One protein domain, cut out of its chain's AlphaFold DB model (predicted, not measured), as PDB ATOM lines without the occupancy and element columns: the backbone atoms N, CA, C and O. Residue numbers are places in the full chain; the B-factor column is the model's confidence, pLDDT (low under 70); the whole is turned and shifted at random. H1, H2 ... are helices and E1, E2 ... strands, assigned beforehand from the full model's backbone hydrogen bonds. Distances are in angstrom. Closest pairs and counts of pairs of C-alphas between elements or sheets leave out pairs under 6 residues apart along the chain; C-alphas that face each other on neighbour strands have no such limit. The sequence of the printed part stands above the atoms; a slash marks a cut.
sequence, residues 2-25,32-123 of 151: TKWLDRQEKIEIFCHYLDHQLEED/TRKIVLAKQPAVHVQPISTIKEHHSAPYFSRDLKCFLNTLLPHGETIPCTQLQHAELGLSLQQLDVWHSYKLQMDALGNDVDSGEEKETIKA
ATOM      1  N   THR A   2     -32.474 -44.097 -70.623       58.31
ATOM      2  CA  THR A   2     -31.812 -42.858 -70.148       58.31
ATOM      3  C   THR A   2     -31.152 -42.965 -68.767       58.31
ATOM      4  O   THR A   2     -30.037 -42.499 -68.592       58.31
ATOM      5  N   LYS A   3     -31.769 -43.667 -67.804       61.12
ATOM      6  CA  LYS A   3     -31.187 -43.869 -66.456       61.12
ATOM      7  C   LYS A   3     -29.903 -44.712 -66.436       61.12
ATOM      8  O   LYS A   3     -29.147 -44.641 -65.475       61.12
ATOM      9  N   TRP A   4     -29.697 -45.562 -67.444       62.47
ATOM     10  CA  TRP A   4     -28.495 -46.395 -67.534       62.47
ATOM     11  C   TRP A   4     -27.324 -45.594 -68.109       62.47
ATOM     12  O   TRP A   4     -26.230 -45.667 -67.562       62.47
ATOM     13  N   LEU A   5     -27.585 -44.763 -69.123       62.94
ATOM     14  CA  LEU A   5     -26.604 -43.831 -69.689       62.94
ATOM     15  C   LEU A   5     -26.182 -42.761 -68.670       62.94
ATOM     16  O   LEU A   5     -24.996 -42.599 -68.432       62.94
ATOM     17  N   ASP A   6     -27.135 -42.161 -67.948       69.00
ATOM     18  CA  ASP A   6     -26.850 -41.196 -66.868       69.00
ATOM     19  C   ASP A   6     -25.994 -41.807 -65.739       69.00
ATOM     20  O   ASP A   6     -25.185 -41.138 -65.098       69.00
ATOM     21  N   ARG A   7     -26.128 -43.118 -65.498       67.25
ATOM     22  CA  ARG A   7     -25.272 -43.834 -64.545       67.25
ATOM     23  C   ARG A   7     -23.868 -44.079 -65.099       67.25
ATOM     24  O   ARG A   7     -22.927 -44.041 -64.316       67.25
ATOM     25  N   GLN A   8     -23.729 -44.359 -66.395       69.31
ATOM     26  CA  GLN A   8     -22.422 -44.528 -67.035       69.31
ATOM     27  C   GLN A   8     -21.649 -43.205 -67.052       69.31
ATOM     28  O   GLN A   8     -20.518 -43.188 -66.586       69.31
ATOM     29  N   GLU A   9     -22.292 -42.095 -67.424       75.69
ATOM     30  CA  GLU A   9     -21.671 -40.760 -67.415       75.69
ATOM     31  C   GLU A   9     -21.207 -40.356 -66.007       75.69
ATOM     32  O   GLU A   9     -20.099 -39.864 -65.829       75.69
ATOM     33  N   LYS A  10     -21.999 -40.641 -64.964       74.50
ATOM     34  CA  LYS A  10     -21.593 -40.383 -63.569       74.50
ATOM     35  C   LYS A  10     -20.401 -41.221 -63.118       74.50
ATOM     36  O   LYS A  10     -19.587 -40.734 -62.337       74.50
ATOM     37  N   ILE A  11     -20.317 -42.473 -63.564       76.44
ATOM     38  CA  ILE A  11     -19.175 -43.344 -63.264       76.44
ATOM     39  C   ILE A  11     -17.938 -42.828 -63.995       76.44
ATOM     40  O   ILE A  11     -16.883 -42.743 -63.387       76.44
ATOM     41  N   GLU A  12     -18.078 -42.429 -65.255       76.25
ATOM     42  CA  GLU A  12     -16.985 -41.901 -66.067       76.25
ATOM     43  C   GLU A  12     -16.451 -40.572 -65.512       76.25
ATOM     44  O   GLU A  12     -15.246 -40.426 -65.340       76.25
ATOM     45  N   ILE A  13     -17.335 -39.660 -65.094       75.94
ATOM     46  CA  ILE A  13     -16.962 -38.416 -64.398       75.94
ATOM     47  C   ILE A  13     -16.244 -38.715 -63.076       75.94
ATOM     48  O   ILE A  13     -15.285 -38.031 -62.725       75.94
ATOM     49  N   PHE A  14     -16.685 -39.733 -62.332       68.56
ATOM     50  CA  PHE A  14     -16.039 -40.126 -61.080       68.56
ATOM     51  C   PHE A  14     -14.668 -40.778 -61.308       68.56
ATOM     52  O   PHE A  14     -13.731 -40.473 -60.578       68.56
ATOM     53  N   CYS A  15     -14.524 -41.624 -62.330       70.44
ATOM     54  CA  CYS A  15     -13.230 -42.178 -62.733       70.44
ATOM     55  C   CYS A  15     -12.276 -41.063 -63.169       70.44
ATOM     56  O   CYS A  15     -11.150 -41.017 -62.697       70.44
ATOM     57  N   HIS A  16     -12.757 -40.113 -63.970       70.00
ATOM     58  CA  HIS A  16     -11.984 -38.950 -64.397       70.00
ATOM     59  C   HIS A  16     -11.573 -38.060 -63.212       70.00
ATOM     60  O   HIS A  16     -10.463 -37.541 -63.175       70.00
ATOM     61  N   TYR A  17     -12.440 -37.907 -62.207       68.94
ATOM     62  CA  TYR A  17     -12.099 -37.219 -60.960       68.94
ATOM     63  C   TYR A  17     -11.005 -37.956 -60.171       68.94
ATOM     64  O   TYR A  17     -10.093 -37.316 -59.655       68.94
ATOM     65  N   LEU A  18     -11.077 -39.289 -60.081       64.94
ATOM     66  CA  LEU A  18     -10.051 -40.093 -59.415       64.94
ATOM     67  C   LEU A  18      -8.715 -40.047 -60.160       64.94
ATOM     68  O   LEU A  18      -7.685 -39.887 -59.513       64.94
ATOM     69  N   ASP A  19      -8.732 -40.131 -61.489       68.88
ATOM     70  CA  ASP A  19      -7.523 -40.041 -62.310       68.88
ATOM     71  C   ASP A  19      -6.881 -38.654 -62.188       68.88
ATOM     72  O   ASP A  19      -5.679 -38.570 -61.966       68.88
ATOM     73  N   HIS A  20      -7.665 -37.568 -62.192       62.62
ATOM     74  CA  HIS A  20      -7.126 -36.227 -61.938       62.62
ATOM     75  C   HIS A  20      -6.574 -36.046 -60.524       62.62
ATOM     76  O   HIS A  20      -5.565 -35.369 -60.369       62.62
ATOM     77  N   GLN A  21      -7.187 -36.640 -59.493       55.19
ATOM     78  CA  GLN A  21      -6.603 -36.615 -58.147       55.19
ATOM     79  C   GLN A  21      -5.291 -37.398 -58.083       55.19
ATOM     80  O   GLN A  21      -4.352 -36.956 -57.429       55.19
ATOM     81  N   LEU A  22      -5.206 -38.534 -58.779       55.66
ATOM     82  CA  LEU A  22      -3.981 -39.323 -58.870       55.66
ATOM     83  C   LEU A  22      -2.898 -38.606 -59.687       55.66
ATOM     84  O   LEU A  22      -1.728 -38.702 -59.332       55.66
ATOM     85  N   GLU A  23      -3.262 -37.866 -60.737       54.03
ATOM     86  CA  GLU A  23      -2.343 -37.035 -61.523       54.03
ATOM     87  C   GLU A  23      -1.894 -35.777 -60.767       54.03
ATOM     88  O   GLU A  23      -0.717 -35.427 -60.831       54.03
ATOM     89  N   GLU A  24      -2.776 -35.119 -60.008       51.88
ATOM     90  CA  GLU A  24      -2.400 -34.021 -59.108       51.88
ATOM     91  C   GLU A  24      -1.486 -34.517 -57.986       51.88
ATOM     92  O   GLU A  24      -0.473 -33.881 -57.704       51.88
ATOM     93  N   ASP A  25      -1.772 -35.674 -57.385       48.00
ATOM     94  CA  ASP A  25      -0.872 -36.306 -56.417       48.00
ATOM     95  C   ASP A  25       0.454 -36.733 -57.074       48.00
ATOM     96  O   ASP A  25       1.501 -36.593 -56.442       48.00
ATOM     97  N   THR A  32       9.163 -33.118 -51.777       54.34
ATOM     98  CA  THR A  32       9.878 -34.097 -50.963       54.34
ATOM     99  C   THR A  32       9.367 -33.988 -49.528       54.34
ATOM    100  O   THR A  32       9.934 -33.312 -48.677       54.34
ATOM    101  N   ARG A  33       8.232 -34.626 -49.234       63.66
ATOM    102  CA  ARG A  33       7.675 -34.680 -47.884       63.66
ATOM    103  C   ARG A  33       8.602 -35.526 -47.021       63.66
ATOM    104  O   ARG A  33       8.564 -36.755 -47.064       63.66
ATOM    105  N   LYS A  34       9.450 -34.871 -46.231       70.81
ATOM    106  CA  LYS A  34      10.393 -35.543 -45.337       70.81
ATOM    107  C   LYS A  34       9.733 -35.764 -43.981       70.81
ATOM    108  O   LYS A  34       9.317 -34.824 -43.308       70.81
ATOM    109  N   ILE A  35       9.650 -37.025 -43.565       74.25
ATOM    110  CA  ILE A  35       9.224 -37.390 -42.213       74.25
ATOM    111  C   ILE A  35      10.450 -37.351 -41.304       74.25
ATOM    112  O   ILE A  35      11.440 -38.040 -41.543       74.25
ATOM    113  N   VAL A  36      10.376 -36.561 -40.237       78.06
ATOM    114  CA  VAL A  36      11.409 -36.485 -39.203       78.06
ATOM    115  C   VAL A  36      10.858 -37.071 -37.910       78.06
ATOM    116  O   VAL A  36       9.909 -36.549 -37.320       78.06
ATOM    117  N   LEU A  37      11.476 -38.157 -37.456       80.12
ATOM    118  CA  LEU A  37      11.189 -38.778 -36.166       80.12
ATOM    119  C   LEU A  37      12.103 -38.207 -35.079       80.12
ATOM    120  O   LEU A  37      13.218 -37.753 -35.344       80.12
ATOM    121  N   ALA A  38      11.630 -38.239 -33.833       82.69
ATOM    122  CA  ALA A  38      12.500 -37.993 -32.689       82.69
ATOM    123  C   ALA A  38      13.578 -39.086 -32.608       82.69
ATOM    124  O   ALA A  38      13.315 -40.236 -32.951       82.69
ATOM    125  N   LYS A  39      14.773 -38.744 -32.104       82.69
ATOM    126  CA  LYS A  39      15.893 -39.699 -31.978       82.69
ATOM    127  C   LYS A  39      15.542 -40.931 -31.142       82.69
ATOM    128  O   LYS A  39      16.096 -41.995 -31.377       82.69
ATOM    129  N   GLN A  40      14.661 -40.761 -30.162       81.94
ATOM    130  CA  GLN A  40      14.196 -41.826 -29.285       81.94
ATOM    131  C   GLN A  40      12.683 -41.998 -29.469       81.94
ATOM    132  O   GLN A  40      11.979 -40.983 -29.582       81.94
ATOM    133  N   PRO A  41      12.177 -43.240 -29.523       85.38
ATOM    134  CA  PRO A  41      10.748 -43.506 -29.492       85.38
ATOM    135  C   PRO A  41      10.141 -43.047 -28.169       85.38
ATOM    136  O   PRO A  41      10.813 -42.905 -27.150       85.38
ATOM    137  N   ALA A  42       8.832 -42.817 -28.190       85.69
ATOM    138  CA  ALA A  42       8.099 -42.506 -26.971       85.69
ATOM    139  C   ALA A  42       7.918 -43.758 -26.098       85.69
ATOM    140  O   ALA A  42       7.850 -43.646 -24.876       85.69
ATOM    141  N   VAL A  43       7.835 -44.934 -26.726       85.12
ATOM    142  CA  VAL A  43       7.770 -46.233 -26.052       85.12
ATOM    143  C   VAL A  43       8.716 -47.193 -26.756       85.12
ATOM    144  O   VAL A  43       8.597 -47.417 -27.960       85.12
ATOM    145  N   HIS A  44       9.646 -47.755 -25.994       86.94
ATOM    146  CA  HIS A  44      10.571 -48.771 -26.478       86.94
ATOM    147  C   HIS A  44       9.959 -50.165 -26.360       86.94
ATOM    148  O   HIS A  44       9.322 -50.470 -25.350       86.94
ATOM    149  N   VAL A  45      10.219 -51.024 -27.350       87.19
ATOM    150  CA  VAL A  45      10.000 -52.478 -27.267       87.19
ATOM    151  C   VAL A  45       8.551 -52.818 -26.859       87.19
ATOM    152  O   VAL A  45       8.276 -53.715 -26.061       87.19
ATOM    153  N   GLN A  46       7.581 -52.077 -27.402       87.12
ATOM    154  CA  GLN A  46       6.172 -52.232 -27.063       87.12
ATOM    155  C   GLN A  46       5.611 -53.517 -27.688       87.12
ATOM    156  O   GLN A  46       5.688 -53.677 -28.911       87.12
ATOM    157  N   PRO A  47       5.004 -54.427 -26.902       89.75
ATOM    158  CA  PRO A  47       4.393 -55.631 -27.446       89.75
ATOM    159  C   PRO A  47       3.287 -55.302 -28.447       89.75
ATOM    160  O   PRO A  47       2.433 -54.448 -28.202       89.75
ATOM    161  N   ILE A  48       3.249 -56.038 -29.556       87.44
ATOM    162  CA  ILE A  48       2.221 -55.867 -30.588       87.44
ATOM    163  C   ILE A  48       0.815 -56.087 -30.010       87.44
ATOM    164  O   ILE A  48      -0.117 -55.393 -30.407       87.44
ATOM    165  N   SER A  49       0.644 -57.001 -29.050       87.62
ATOM    166  CA  SER A  49      -0.627 -57.187 -28.329       87.62
ATOM    167  C   SER A  49      -1.090 -55.893 -27.657       87.62
ATOM    168  O   SER A  49      -2.211 -55.444 -27.884       87.62
ATOM    169  N   THR A  50      -0.191 -55.241 -26.923       87.12
ATOM    170  CA  THR A  50      -0.438 -53.961 -26.257       87.12
ATOM    171  C   THR A  50      -0.784 -52.865 -27.265       87.12
ATOM    172  O   THR A  50      -1.708 -52.096 -27.018       87.12
ATOM    173  N   ILE A  51      -0.106 -52.813 -28.418       84.06
ATOM    174  CA  ILE A  51      -0.417 -51.864 -29.502       84.06
ATOM    175  C   ILE A  51      -1.845 -52.084 -30.026       84.06
ATOM    176  O   ILE A  51      -2.612 -51.133 -30.158       84.06
ATOM    177  N   LYS A  52      -2.234 -53.337 -30.291       85.00
ATOM    178  CA  LYS A  52      -3.584 -53.671 -30.776       85.00
ATOM    179  C   LYS A  52      -4.670 -53.216 -29.807       85.00
ATOM    180  O   LYS A  52      -5.699 -52.719 -30.256       85.00
ATOM    181  N   GLU A  53      -4.442 -53.399 -28.511       85.38
ATOM    182  CA  GLU A  53      -5.387 -53.031 -27.456       85.38
ATOM    183  C   GLU A  53      -5.475 -51.512 -27.277       85.38
ATOM    184  O   GLU A  53      -6.560 -50.947 -27.380       85.38
ATOM    185  N   HIS A  54      -4.340 -50.834 -27.083       83.19
ATOM    186  CA  HIS A  54      -4.306 -49.397 -26.774       83.19
ATOM    187  C   HIS A  54      -4.789 -48.521 -27.930       83.19
ATOM    188  O   HIS A  54      -5.257 -47.405 -27.715       83.19
ATOM    189  N   HIS A  55      -4.659 -49.018 -29.156       74.31
ATOM    190  CA  HIS A  55      -5.030 -48.286 -30.359       74.31
ATOM    191  C   HIS A  55      -6.258 -48.872 -31.059       74.31
ATOM    192  O   HIS A  55      -6.528 -48.500 -32.197       74.31
ATOM    193  N   SER A  56      -6.991 -49.794 -30.423       79.19
ATOM    194  CA  SER A  56      -8.183 -50.422 -31.012       79.19
ATOM    195  C   SER A  56      -7.940 -50.956 -32.435       79.19
ATOM    196  O   SER A  56      -8.767 -50.799 -33.334       79.19
ATOM    197  N   ALA A  57      -6.781 -51.587 -32.650       80.25
ATOM    198  CA  ALA A  57      -6.275 -52.010 -33.954       80.25
ATOM    199  C   ALA A  57      -6.188 -53.549 -34.051       80.25
ATOM    200  O   ALA A  57      -5.094 -54.114 -34.121       80.25
ATOM    201  N   PRO A  58      -7.320 -54.281 -34.077       82.94
ATOM    202  CA  PRO A  58      -7.332 -55.746 -33.985       82.94
ATOM    203  C   PRO A  58      -6.626 -56.445 -35.157       82.94
ATOM    204  O   PRO A  58      -6.117 -57.558 -34.994       82.94
ATOM    205  N   TYR A  59      -6.548 -55.787 -36.316       83.19
ATOM    206  CA  TYR A  59      -5.930 -56.318 -37.531       83.19
ATOM    207  C   TYR A  59      -4.465 -55.915 -37.722       83.19
ATOM    208  O   TYR A  59      -3.846 -56.369 -38.680       83.19
ATOM    209  N   PHE A  60      -3.884 -55.146 -36.795       83.56
ATOM    210  CA  PHE A  60      -2.532 -54.600 -36.938       83.56
ATOM    211  C   PHE A  60      -1.483 -55.664 -37.291       83.56
ATOM    212  O   PHE A  60      -0.712 -55.477 -38.223       83.56
ATOM    213  N   SER A  61      -1.490 -56.826 -36.625       83.94
ATOM    214  CA  SER A  61      -0.544 -57.910 -36.934       83.94
ATOM    215  C   SER A  61      -0.692 -58.449 -38.358       83.94
ATOM    216  O   SER A  61       0.305 -58.757 -39.002       83.94
ATOM    217  N   ARG A  62      -1.929 -58.580 -38.852       83.31
ATOM    218  CA  ARG A  62      -2.201 -59.044 -40.218       83.31
ATOM    219  C   ARG A  62      -1.700 -58.013 -41.221       83.31
ATOM    220  O   ARG A  62      -0.995 -58.373 -42.154       83.31
ATOM    221  N   ASP A  63      -2.051 -56.751 -41.005       83.62
ATOM    222  CA  ASP A  63      -1.729 -55.668 -41.933       83.62
ATOM    223  C   ASP A  63      -0.215 -55.407 -41.967       83.62
ATOM    224  O   ASP A  63       0.352 -55.225 -43.042       83.62
ATOM    225  N   LEU A  64       0.464 -55.520 -40.819       83.44
ATOM    226  CA  LEU A  64       1.923 -55.490 -40.732       83.44
ATOM    227  C   LEU A  64       2.561 -56.643 -41.518       83.44
ATOM    228  O   LEU A  64       3.494 -56.407 -42.278       83.44
ATOM    229  N   LYS A  65       2.052 -57.876 -41.389       83.81
ATOM    230  CA  LYS A  65       2.540 -59.015 -42.188       83.81
ATOM    231  C   LYS A  65       2.351 -58.776 -43.687       83.81
ATOM    232  O   LYS A  65       3.271 -59.037 -44.453       83.81
ATOM    233  N   CYS A  66       1.188 -58.267 -44.099       84.56
ATOM    234  CA  CYS A  66       0.919 -57.903 -45.493       84.56
ATOM    235  C   CYS A  66       1.929 -56.881 -46.005       84.56
ATOM    236  O   CYS A  66       2.521 -57.096 -47.056       84.56
ATOM    237  N   PHE A  67       2.162 -55.816 -45.240       84.06
ATOM    238  CA  PHE A  67       3.120 -54.778 -45.593       84.06
ATOM    239  C   PHE A  67       4.557 -55.312 -45.680       84.06
ATOM    240  O   PHE A  67       5.261 -55.056 -46.649       84.06
ATOM    241  N   LEU A  68       5.005 -56.110 -44.710       83.69
ATOM    242  CA  LEU A  68       6.351 -56.690 -44.754       83.69
ATOM    243  C   LEU A  68       6.525 -57.623 -45.956       83.69
ATOM    244  O   LEU A  68       7.572 -57.613 -46.594       83.69
ATOM    245  N   ASN A  69       5.481 -58.368 -46.315       86.31
ATOM    246  CA  ASN A  69       5.487 -59.221 -47.497       86.31
ATOM    247  C   ASN A  69       5.642 -58.427 -48.805       86.31
ATOM    248  O   ASN A  69       6.199 -58.960 -49.756       86.31
ATOM    249  N   THR A  70       5.193 -57.164 -48.867       83.75
ATOM    250  CA  THR A  70       5.423 -56.315 -50.052       83.75
ATOM    251  C   THR A  70       6.861 -55.822 -50.174       83.75
ATOM    252  O   THR A  70       7.240 -55.352 -51.240       83.75
ATOM    253  N   LEU A  71       7.656 -55.906 -49.101       83.25
ATOM    254  CA  LEU A  71       9.074 -55.536 -49.116       83.25
ATOM    255  C   LEU A  71       9.991 -56.695 -49.535       83.25
ATOM    256  O   LEU A  71      11.180 -56.471 -49.751       83.25
ATOM    257  N   LEU A  72       9.466 -57.923 -49.637       82.38
ATOM    258  CA  LEU A  72      10.255 -59.075 -50.066       82.38
ATOM    259  C   LEU A  72      10.609 -58.980 -51.562       82.38
ATOM    260  O   LEU A  72       9.795 -58.492 -52.353       82.38
ATOM    261  N   PRO A  73      11.794 -59.473 -51.974       84.31
ATOM    262  CA  PRO A  73      12.172 -59.554 -53.380       84.31
ATOM    263  C   PRO A  73      11.135 -60.296 -54.235       84.31
ATOM    264  O   PRO A  73      10.423 -61.195 -53.774       84.31
ATOM    265  N   HIS A  74      11.076 -59.957 -55.524       77.56
ATOM    266  CA  HIS A  74      10.223 -60.670 -56.470       77.56
ATOM    267  C   HIS A  74      10.575 -62.166 -56.507       77.56
ATOM    268  O   HIS A  74      11.713 -62.536 -56.776       77.56
ATOM    269  N   GLY A  75       9.576 -63.019 -56.257       79.44
ATOM    270  CA  GLY A  75       9.732 -64.477 -56.170       79.44
ATOM    271  C   GLY A  75       9.821 -65.023 -54.742       79.44
ATOM    272  O   GLY A  75       9.608 -66.214 -54.551       79.44
ATOM    273  N   GLU A  76      10.048 -64.162 -53.745       82.62
ATOM    274  CA  GLU A  76      10.054 -64.529 -52.318       82.62
ATOM    275  C   GLU A  76       8.761 -64.124 -51.596       82.62
ATOM    276  O   GLU A  76       8.554 -64.457 -50.428       82.62
ATOM    277  N   THR A  77       7.862 -63.419 -52.287       85.56
ATOM    278  CA  THR A  77       6.580 -62.991 -51.730       85.56
ATOM    279  C   THR A  77       5.684 -64.187 -51.416       85.56
ATOM    280  O   THR A  77       5.440 -65.073 -52.237       85.56
ATOM    281  N   ILE A  78       5.144 -64.199 -50.202       85.38
ATOM    282  CA  ILE A  78       4.291 -65.277 -49.714       85.38
ATOM    283  C   ILE A  78       2.850 -65.027 -50.186       85.38
ATOM    284  O   ILE A  78       2.335 -63.912 -50.027       85.38
ATOM    285  N   PRO A  79       2.146 -66.038 -50.728       85.38
ATOM    286  CA  PRO A  79       0.736 -65.913 -51.075       85.38
ATOM    287  C   PRO A  79      -0.126 -65.517 -49.869       85.38
ATOM    288  O   PRO A  79       0.045 -66.031 -48.764       85.38
ATOM    289  N   CYS A  80      -1.122 -64.656 -50.091       78.31
ATOM    290  CA  CYS A  80      -1.990 -64.122 -49.029       78.31
ATOM    291  C   CYS A  80      -2.674 -65.220 -48.185       78.31
ATOM    292  O   CYS A  80      -2.807 -65.087 -46.969       78.31
ATOM    293  N   THR A  81      -3.039 -66.346 -48.807       79.56
ATOM    294  CA  THR A  81      -3.643 -67.510 -48.132       79.56
ATOM    295  C   THR A  81      -2.706 -68.182 -47.127       79.56
ATOM    296  O   THR A  81      -3.169 -68.763 -46.147       79.56
ATOM    297  N   GLN A  82      -1.394 -68.091 -47.342       82.25
ATOM    298  CA  GLN A  82      -0.369 -68.684 -46.484       82.25
ATOM    299  C   GLN A  82       0.202 -67.669 -45.488       82.25
ATOM    300  O   GLN A  82       0.683 -68.050 -44.424       82.25
ATOM    301  N   LEU A  83       0.082 -66.373 -45.781       82.56
ATOM    302  CA  LEU A  83       0.713 -65.294 -45.026       82.56
ATOM    303  C   LEU A  83       0.295 -65.225 -43.546       82.56
ATOM    304  O   LEU A  83       1.096 -64.863 -42.686       82.56
ATOM    305  N   GLN A  84      -0.948 -65.594 -43.220       76.00
ATOM    306  CA  GLN A  84      -1.419 -65.590 -41.829       76.00
ATOM    307  C   GLN A  84      -0.620 -66.555 -40.946       76.00
ATOM    308  O   GLN A  84      -0.242 -66.192 -39.828       76.00
ATOM    309  N   HIS A  85      -0.320 -67.737 -41.484       74.06
ATOM    310  CA  HIS A  85       0.401 -68.815 -40.806       74.06
ATOM    311  C   HIS A  85       1.904 -68.783 -41.078       74.06
ATOM    312  O   HIS A  85       2.662 -69.450 -40.383       74.06
ATOM    313  N   ALA A  86       2.339 -68.004 -42.068       71.31
ATOM    314  CA  ALA A  86       3.741 -67.843 -42.374       71.31
ATOM    315  C   ALA A  86       4.471 -67.146 -41.223       71.31
ATOM    316  O   ALA A  86       4.075 -66.067 -40.748       71.31
ATOM    317  N   GLU A  87       5.570 -67.765 -40.814       67.69
ATOM    318  CA  GLU A  87       6.637 -67.095 -40.096       67.69
ATOM    319  C   GLU A  87       7.526 -66.431 -41.144       67.69
ATOM    320  O   GLU A  87       8.255 -67.100 -41.870       67.69
ATOM    321  N   LEU A  88       7.468 -65.102 -41.239       64.00
ATOM    322  CA  LEU A  88       8.309 -64.306 -42.147       64.00
ATOM    323  C   LEU A  88       9.803 -64.324 -41.736       64.00
ATOM    324  O   LEU A  88      10.535 -63.398 -42.059       64.00
ATOM    325  N   GLY A  89      10.242 -65.286 -40.912       58.41
ATOM    326  CA  GLY A  89      11.541 -65.282 -40.219       58.41
ATOM    327  C   GLY A  89      11.702 -64.152 -39.190       58.41
ATOM    328  O   GLY A  89      12.686 -64.090 -38.460       58.41
ATOM    329  N   LEU A  90      10.716 -63.263 -39.114       59.91
ATOM    330  CA  LEU A  90      10.668 -62.113 -38.239       59.91
ATOM    331  C   LEU A  90       9.825 -62.491 -37.023       59.91
ATOM    332  O   LEU A  90       8.594 -62.433 -37.070       59.91
ATOM    333  N   SER A  91      10.471 -62.863 -35.917       66.06
ATOM    334  CA  SER A  91       9.834 -62.980 -34.598       66.06
ATOM    335  C   SER A  91       9.463 -61.590 -34.051       66.06
ATOM    336  O   SER A  91       9.864 -61.196 -32.956       66.06
ATOM    337  N   LEU A  92       8.728 -60.809 -34.848       73.88
ATOM    338  CA  LEU A  92       8.243 -59.474 -34.527       73.88
ATOM    339  C   LEU A  92       7.123 -59.608 -33.505       73.88
ATOM    340  O   LEU A  92       5.954 -59.766 -33.846       73.88
ATOM    341  N   GLN A  93       7.503 -59.578 -32.234       82.06
ATOM    342  CA  GLN A  93       6.564 -59.526 -31.116       82.06
ATOM    343  C   GLN A  93       6.447 -58.116 -30.538       82.06
ATOM    344  O   GLN A  93       5.470 -57.818 -29.849       82.06
ATOM    345  N   GLN A  94       7.423 -57.253 -30.820       86.38
ATOM    346  CA  GLN A  94       7.588 -55.937 -30.212       86.38
ATOM    347  C   GLN A  94       8.037 -54.908 -31.254       86.38
ATOM    348  O   GLN A  94       8.715 -55.259 -32.218       86.38
ATOM    349  N   LEU A  95       7.645 -53.649 -31.052       86.56
ATOM    350  CA  LEU A  95       7.999 -52.512 -31.900       86.56
ATOM    351  C   LEU A  95       8.309 -51.285 -31.045       86.56
ATOM    352  O   LEU A  95       7.693 -51.073 -30.001       86.56
ATOM    353  N   ASP A  96       9.213 -50.442 -31.527       85.81
ATOM    354  CA  ASP A  96       9.373 -49.093 -30.996       85.81
ATOM    355  C   ASP A  96       8.265 -48.185 -31.549       85.81
ATOM    356  O   ASP A  96       7.959 -48.212 -32.744       85.81
ATOM    357  N   VAL A  97       7.648 -47.383 -30.678       84.06
ATOM    358  CA  VAL A  97       6.476 -46.566 -31.017       84.06
ATOM    359  C   VAL A  97       6.768 -45.084 -30.805       84.06
ATOM    360  O   VAL A  97       7.106 -44.622 -29.712       84.06
ATOM    361  N   TRP A  98       6.574 -44.309 -31.871       85.44
ATOM    362  CA  TRP A  98       6.579 -42.851 -31.839       85.44
ATOM    363  C   TRP A  98       5.143 -42.332 -31.861       85.44
ATOM    364  O   TRP A  98       4.381 -42.606 -32.783       85.44
ATOM    365  N   HIS A  99       4.790 -41.514 -30.873       81.44
ATOM    366  CA  HIS A  99       3.490 -40.833 -30.813       81.44
ATOM    367  C   HIS A  99       3.477 -39.496 -31.563       81.44
ATOM    368  O   HIS A  99       2.484 -38.773 -31.541       81.44
ATOM    369  N   SER A 100       4.581 -39.112 -32.198       79.12
ATOM    370  CA  SER A 100       4.650 -37.890 -32.991       79.12
ATOM    371  C   SER A 100       5.771 -37.945 -34.011       79.12
ATOM    372  O   SER A 100       6.842 -38.482 -33.722       79.12
ATOM    373  N   TYR A 101       5.550 -37.302 -35.147       81.12
ATOM    374  CA  TYR A 101       6.556 -37.054 -36.168       81.12
ATOM    375  C   TYR A 101       6.412 -35.624 -36.685       81.12
ATOM    376  O   TYR A 101       5.379 -34.982 -36.488       81.12
ATOM    377  N   LYS A 102       7.458 -35.100 -37.321       78.81
ATOM    378  CA  LYS A 102       7.384 -33.828 -38.038       78.81
ATOM    379  C   LYS A 102       7.312 -34.105 -39.529       78.81
ATOM    380  O   LYS A 102       8.116 -34.886 -40.033       78.81
ATOM    381  N   LEU A 103       6.358 -33.486 -40.206       75.69
ATOM    382  CA  LEU A 103       6.299 -33.447 -41.656       75.69
ATOM    383  C   LEU A 103       6.983 -32.160 -42.100       75.69
ATOM    384  O   LEU A 103       6.586 -31.068 -41.699       75.69
ATOM    385  N   GLN A 104       8.045 -32.302 -42.874       71.50
ATOM    386  CA  GLN A 104       8.694 -31.189 -43.542       71.50
ATOM    387  C   GLN A 104       8.230 -31.207 -44.994       71.50
ATOM    388  O   GLN A 104       8.392 -32.216 -45.683       71.50
ATOM    389  N   MET A 105       7.604 -30.119 -45.425       64.44
ATOM    390  CA  MET A 105       7.231 -29.908 -46.817       64.44
ATOM    391  C   MET A 105       8.282 -28.993 -47.437       64.44
ATOM    392  O   MET A 105       8.703 -28.025 -46.803       64.44
ATOM    393  N   ASP A 106       8.735 -29.317 -48.647       58.88
ATOM    394  CA  ASP A 106       9.558 -28.379 -49.407       58.88
ATOM    395  C   ASP A 106       8.727 -27.121 -49.675       58.88
ATOM    396  O   ASP A 106       7.550 -27.216 -50.037       58.88
ATOM    397  N   ALA A 107       9.324 -25.949 -49.441       54.34
ATOM    398  CA  ALA A 107       8.654 -24.675 -49.653       54.34
ATOM    399  C   ALA A 107       8.194 -24.596 -51.116       54.34
ATOM    400  O   ALA A 107       9.003 -24.677 -52.045       54.34
ATOM    401  N   LEU A 108       6.881 -24.477 -51.322       49.12
ATOM    402  CA  LEU A 108       6.325 -24.218 -52.641       49.12
ATOM    403  C   LEU A 108       6.751 -22.812 -53.061       49.12
ATOM    404  O   LEU A 108       6.170 -21.823 -52.626       49.12
ATOM    405  N   GLY A 109       7.736 -22.736 -53.945       43.19
ATOM    406  CA  GLY A 109       8.088 -21.490 -54.601       43.19
ATOM    407  C   GLY A 109       9.259 -20.767 -53.955       43.19
ATOM    408  O   GLY A 109       9.418 -20.673 -52.744       43.19
ATOM    409  N   ASN A 110      10.095 -20.277 -54.856       44.94
ATOM    410  CA  ASN A 110      11.256 -19.436 -54.655       44.94
ATOM    411  C   ASN A 110      10.867 -18.118 -53.962       44.94
ATOM    412  O   ASN A 110      10.739 -17.101 -54.638       44.94
ATOM    413  N   ASP A 111      10.677 -18.138 -52.645       45.44
ATOM    414  CA  ASP A 111      10.683 -16.930 -51.827       45.44
ATOM    415  C   ASP A 111      11.913 -16.951 -50.921       45.44
ATOM    416  O   ASP A 111      12.160 -17.862 -50.125       45.44
ATOM    417  N   VAL A 112      12.748 -15.940 -51.126       50.69
ATOM    418  CA  VAL A 112      14.020 -15.696 -50.447       50.69
ATOM    419  C   VAL A 112      13.770 -15.219 -49.013       50.69
ATOM    420  O   VAL A 112      14.126 -14.102 -48.674       50.69
ATOM    421  N   ASP A 113      13.110 -16.048 -48.200       52.84
ATOM    422  CA  ASP A 113      13.182 -16.042 -46.725       52.84
ATOM    423  C   ASP A 113      12.402 -17.199 -46.055       52.84
ATOM    424  O   ASP A 113      12.079 -17.158 -44.865       52.84
ATOM    425  N   SER A 114      12.057 -18.261 -46.789       46.09
ATOM    426  CA  SER A 114      11.181 -19.309 -46.257       46.09
ATOM    427  C   SER A 114      11.939 -20.302 -45.372       46.09
ATOM    428  O   SER A 114      12.538 -21.271 -45.841       46.09
ATOM    429  N   GLY A 115      11.898 -20.074 -44.058       51.19
ATOM    430  CA  GLY A 115      12.232 -21.094 -43.067       51.19
ATOM    431  C   GLY A 115      11.429 -22.374 -43.321       51.19
ATOM    432  O   GLY A 115      10.242 -22.315 -43.621       51.19
ATOM    433  N   GLU A 116      12.083 -23.533 -43.216       54.59
ATOM    434  CA  GLU A 116      11.453 -24.844 -43.400       54.59
ATOM    435  C   GLU A 116      10.186 -24.963 -42.530       54.59
ATOM    436  O   GLU A 116      10.280 -25.075 -41.300       54.59
ATOM    437  N   GLU A 117       9.000 -24.958 -43.141       58.00
ATOM    438  CA  GLU A 117       7.751 -25.168 -42.414       58.00
ATOM    439  C   GLU A 117       7.685 -26.629 -41.948       58.00
ATOM    440  O   GLU A 117       7.511 -27.571 -42.724       58.00
ATOM    441  N   LYS A 118       7.902 -26.829 -40.642       65.25
ATOM    442  CA  LYS A 118       7.844 -28.141 -39.988       65.25
ATOM    443  C   LYS A 118       6.543 -28.268 -39.223       65.25
ATOM    444  O   LYS A 118       6.422 -27.771 -38.100       65.25
ATOM    445  N   GLU A 119       5.601 -29.011 -39.780       71.31
ATOM    446  CA  GLU A 119       4.367 -29.343 -39.082       71.31
ATOM    447  C   GLU A 119       4.608 -30.527 -38.138       71.31
ATOM    448  O   GLU A 119       5.104 -31.579 -38.541       71.31
ATOM    449  N   THR A 120       4.288 -30.375 -36.849       71.81
ATOM    450  CA  THR A 120       4.388 -31.485 -35.886       71.81
ATOM    451  C   THR A 120       3.054 -32.206 -35.784       71.81
ATOM    452  O   THR A 120       2.102 -31.688 -35.203       71.81
ATOM    453  N   ILE A 121       3.020 -33.446 -36.259       69.94
ATOM    454  CA  ILE A 121       1.845 -34.310 -36.212       69.94
ATOM    455  C   ILE A 121       1.957 -35.211 -34.981       69.94
ATOM    456  O   ILE A 121       2.960 -35.896 -34.771       69.94
ATOM    457  N   LYS A 122       0.922 -35.203 -34.135       67.56
ATOM    458  CA  LYS A 122       0.841 -36.029 -32.921       67.56
ATOM    459  C   LYS A 122      -0.224 -37.105 -33.094       67.56
ATOM    460  O   LYS A 122      -1.393 -36.798 -33.300       67.56
ATOM    461  N   ALA A 123       0.171 -38.358 -32.931       64.69
ATOM    462  CA  ALA A 123      -0.724 -39.486 -32.764       64.69
ATOM    463  C   ALA A 123      -1.071 -39.621 -31.274       64.69
ATOM    464  O   ALA A 123      -0.253 -40.061 -30.468       64.69
TER     465      ALA A 123
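Overview. This is residues 2 to 25 and 32 to 123 of the 151 residues of an uncharacterized protein of Scleroderma citrinum Foug A (UniProt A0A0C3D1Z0). A thin, open arc of small parts forms the body, and one long helix, H1, stands free of it beyond a cut in the printed part. Along the arc, a three-strand sheet of E1, E4 and E5 gives way to a two-strand ribbon of E2 and E3, then to the short helices H2, H3 and H4; residues 108 to 113, in the loop between E4 and E5, stick out. Look for 116 printed residues with four named helices and five named strands, in the order H1 E1 E2 H2 H3 H4 E3 E4 E5. The sheets run E1 - E4 - E5 and E2 - E3, both antiparallel, and the class is mixed, helices and strands. The whole is extended, with a radius of gyration of the C-alphas of 21.3 A and spans of 57 by 52 by 32 A.

Arrangement. Start at H1, residues 2 to 25, which touches no helix and is not on the sheet of E1, residues 34 to 37, E4, residues 100 to 104, and E5, residues 118 to 122. In that sheet look at E1 and E4, antiparallel at 153 degrees, where N 36 and O 102 are within hydrogen-bond range at 2.8 A. E4 and E5 form a hairpin, antiparallel at 156 degrees, with N 103 and O 119 at 2.8 A. Next find E2, residues 43 to 47, antiparallel at 147 degrees to E3, residues 94 to 97, with N 46 and O 95 at 2.8 A. E3 runs on into E4 across a break of 2 residues, at 56 degrees. For H2, residues 48 to 54, and E3, the closest C-alphas are those of Ile 48 and Gln 94, 5.4 A apart. H2 and H3, residues 60 to 70, are close but not clearly touching, their closest C-alphas, Lys 52 and Phe 60, being 6.3 A apart; they run opposite ways at a steep tilt of 48 degrees. H3 and H4, residues 80 to 83, only just touch, with 3 pairs of C-alphas within 8 A, the closest being Lys 65 and Leu 83 at 7.1 A. Each O i to N i+4 pair in H1, H2 and H3 is within hydrogen-bond range; H4 is too short for such a pair, and its one O i to N i+3 pair is within range.

Along the chain. Find C-alpha 2 at (-31.812, -42.858, -70.148); from there H1 runs 34.5 A to C-alpha 25. E1 begins at C-alpha 34, (10.393, -35.543, -45.337), and E2 and H2 follow it. H3 covers 15.4 A, then come H4 and E3. E4 covers 13.1 A and E5 12.7 A, ending at C-alpha 122, (0.841, -36.029, -32.921).

Size, cuts and confidence. The C-alphas of Thr 2 and Gln 40 are the two farthest apart, at 61.5 A. Residues 26 to 31 are not printed, and C-alphas 25 and 32 stand 12.3 A apart across the cut. The link E4 to E5, 13 residues, is long. The mean pLDDT of the printed part is 73.4, and 41 residues are under 70, among them 17 to 25 and 105 to 118.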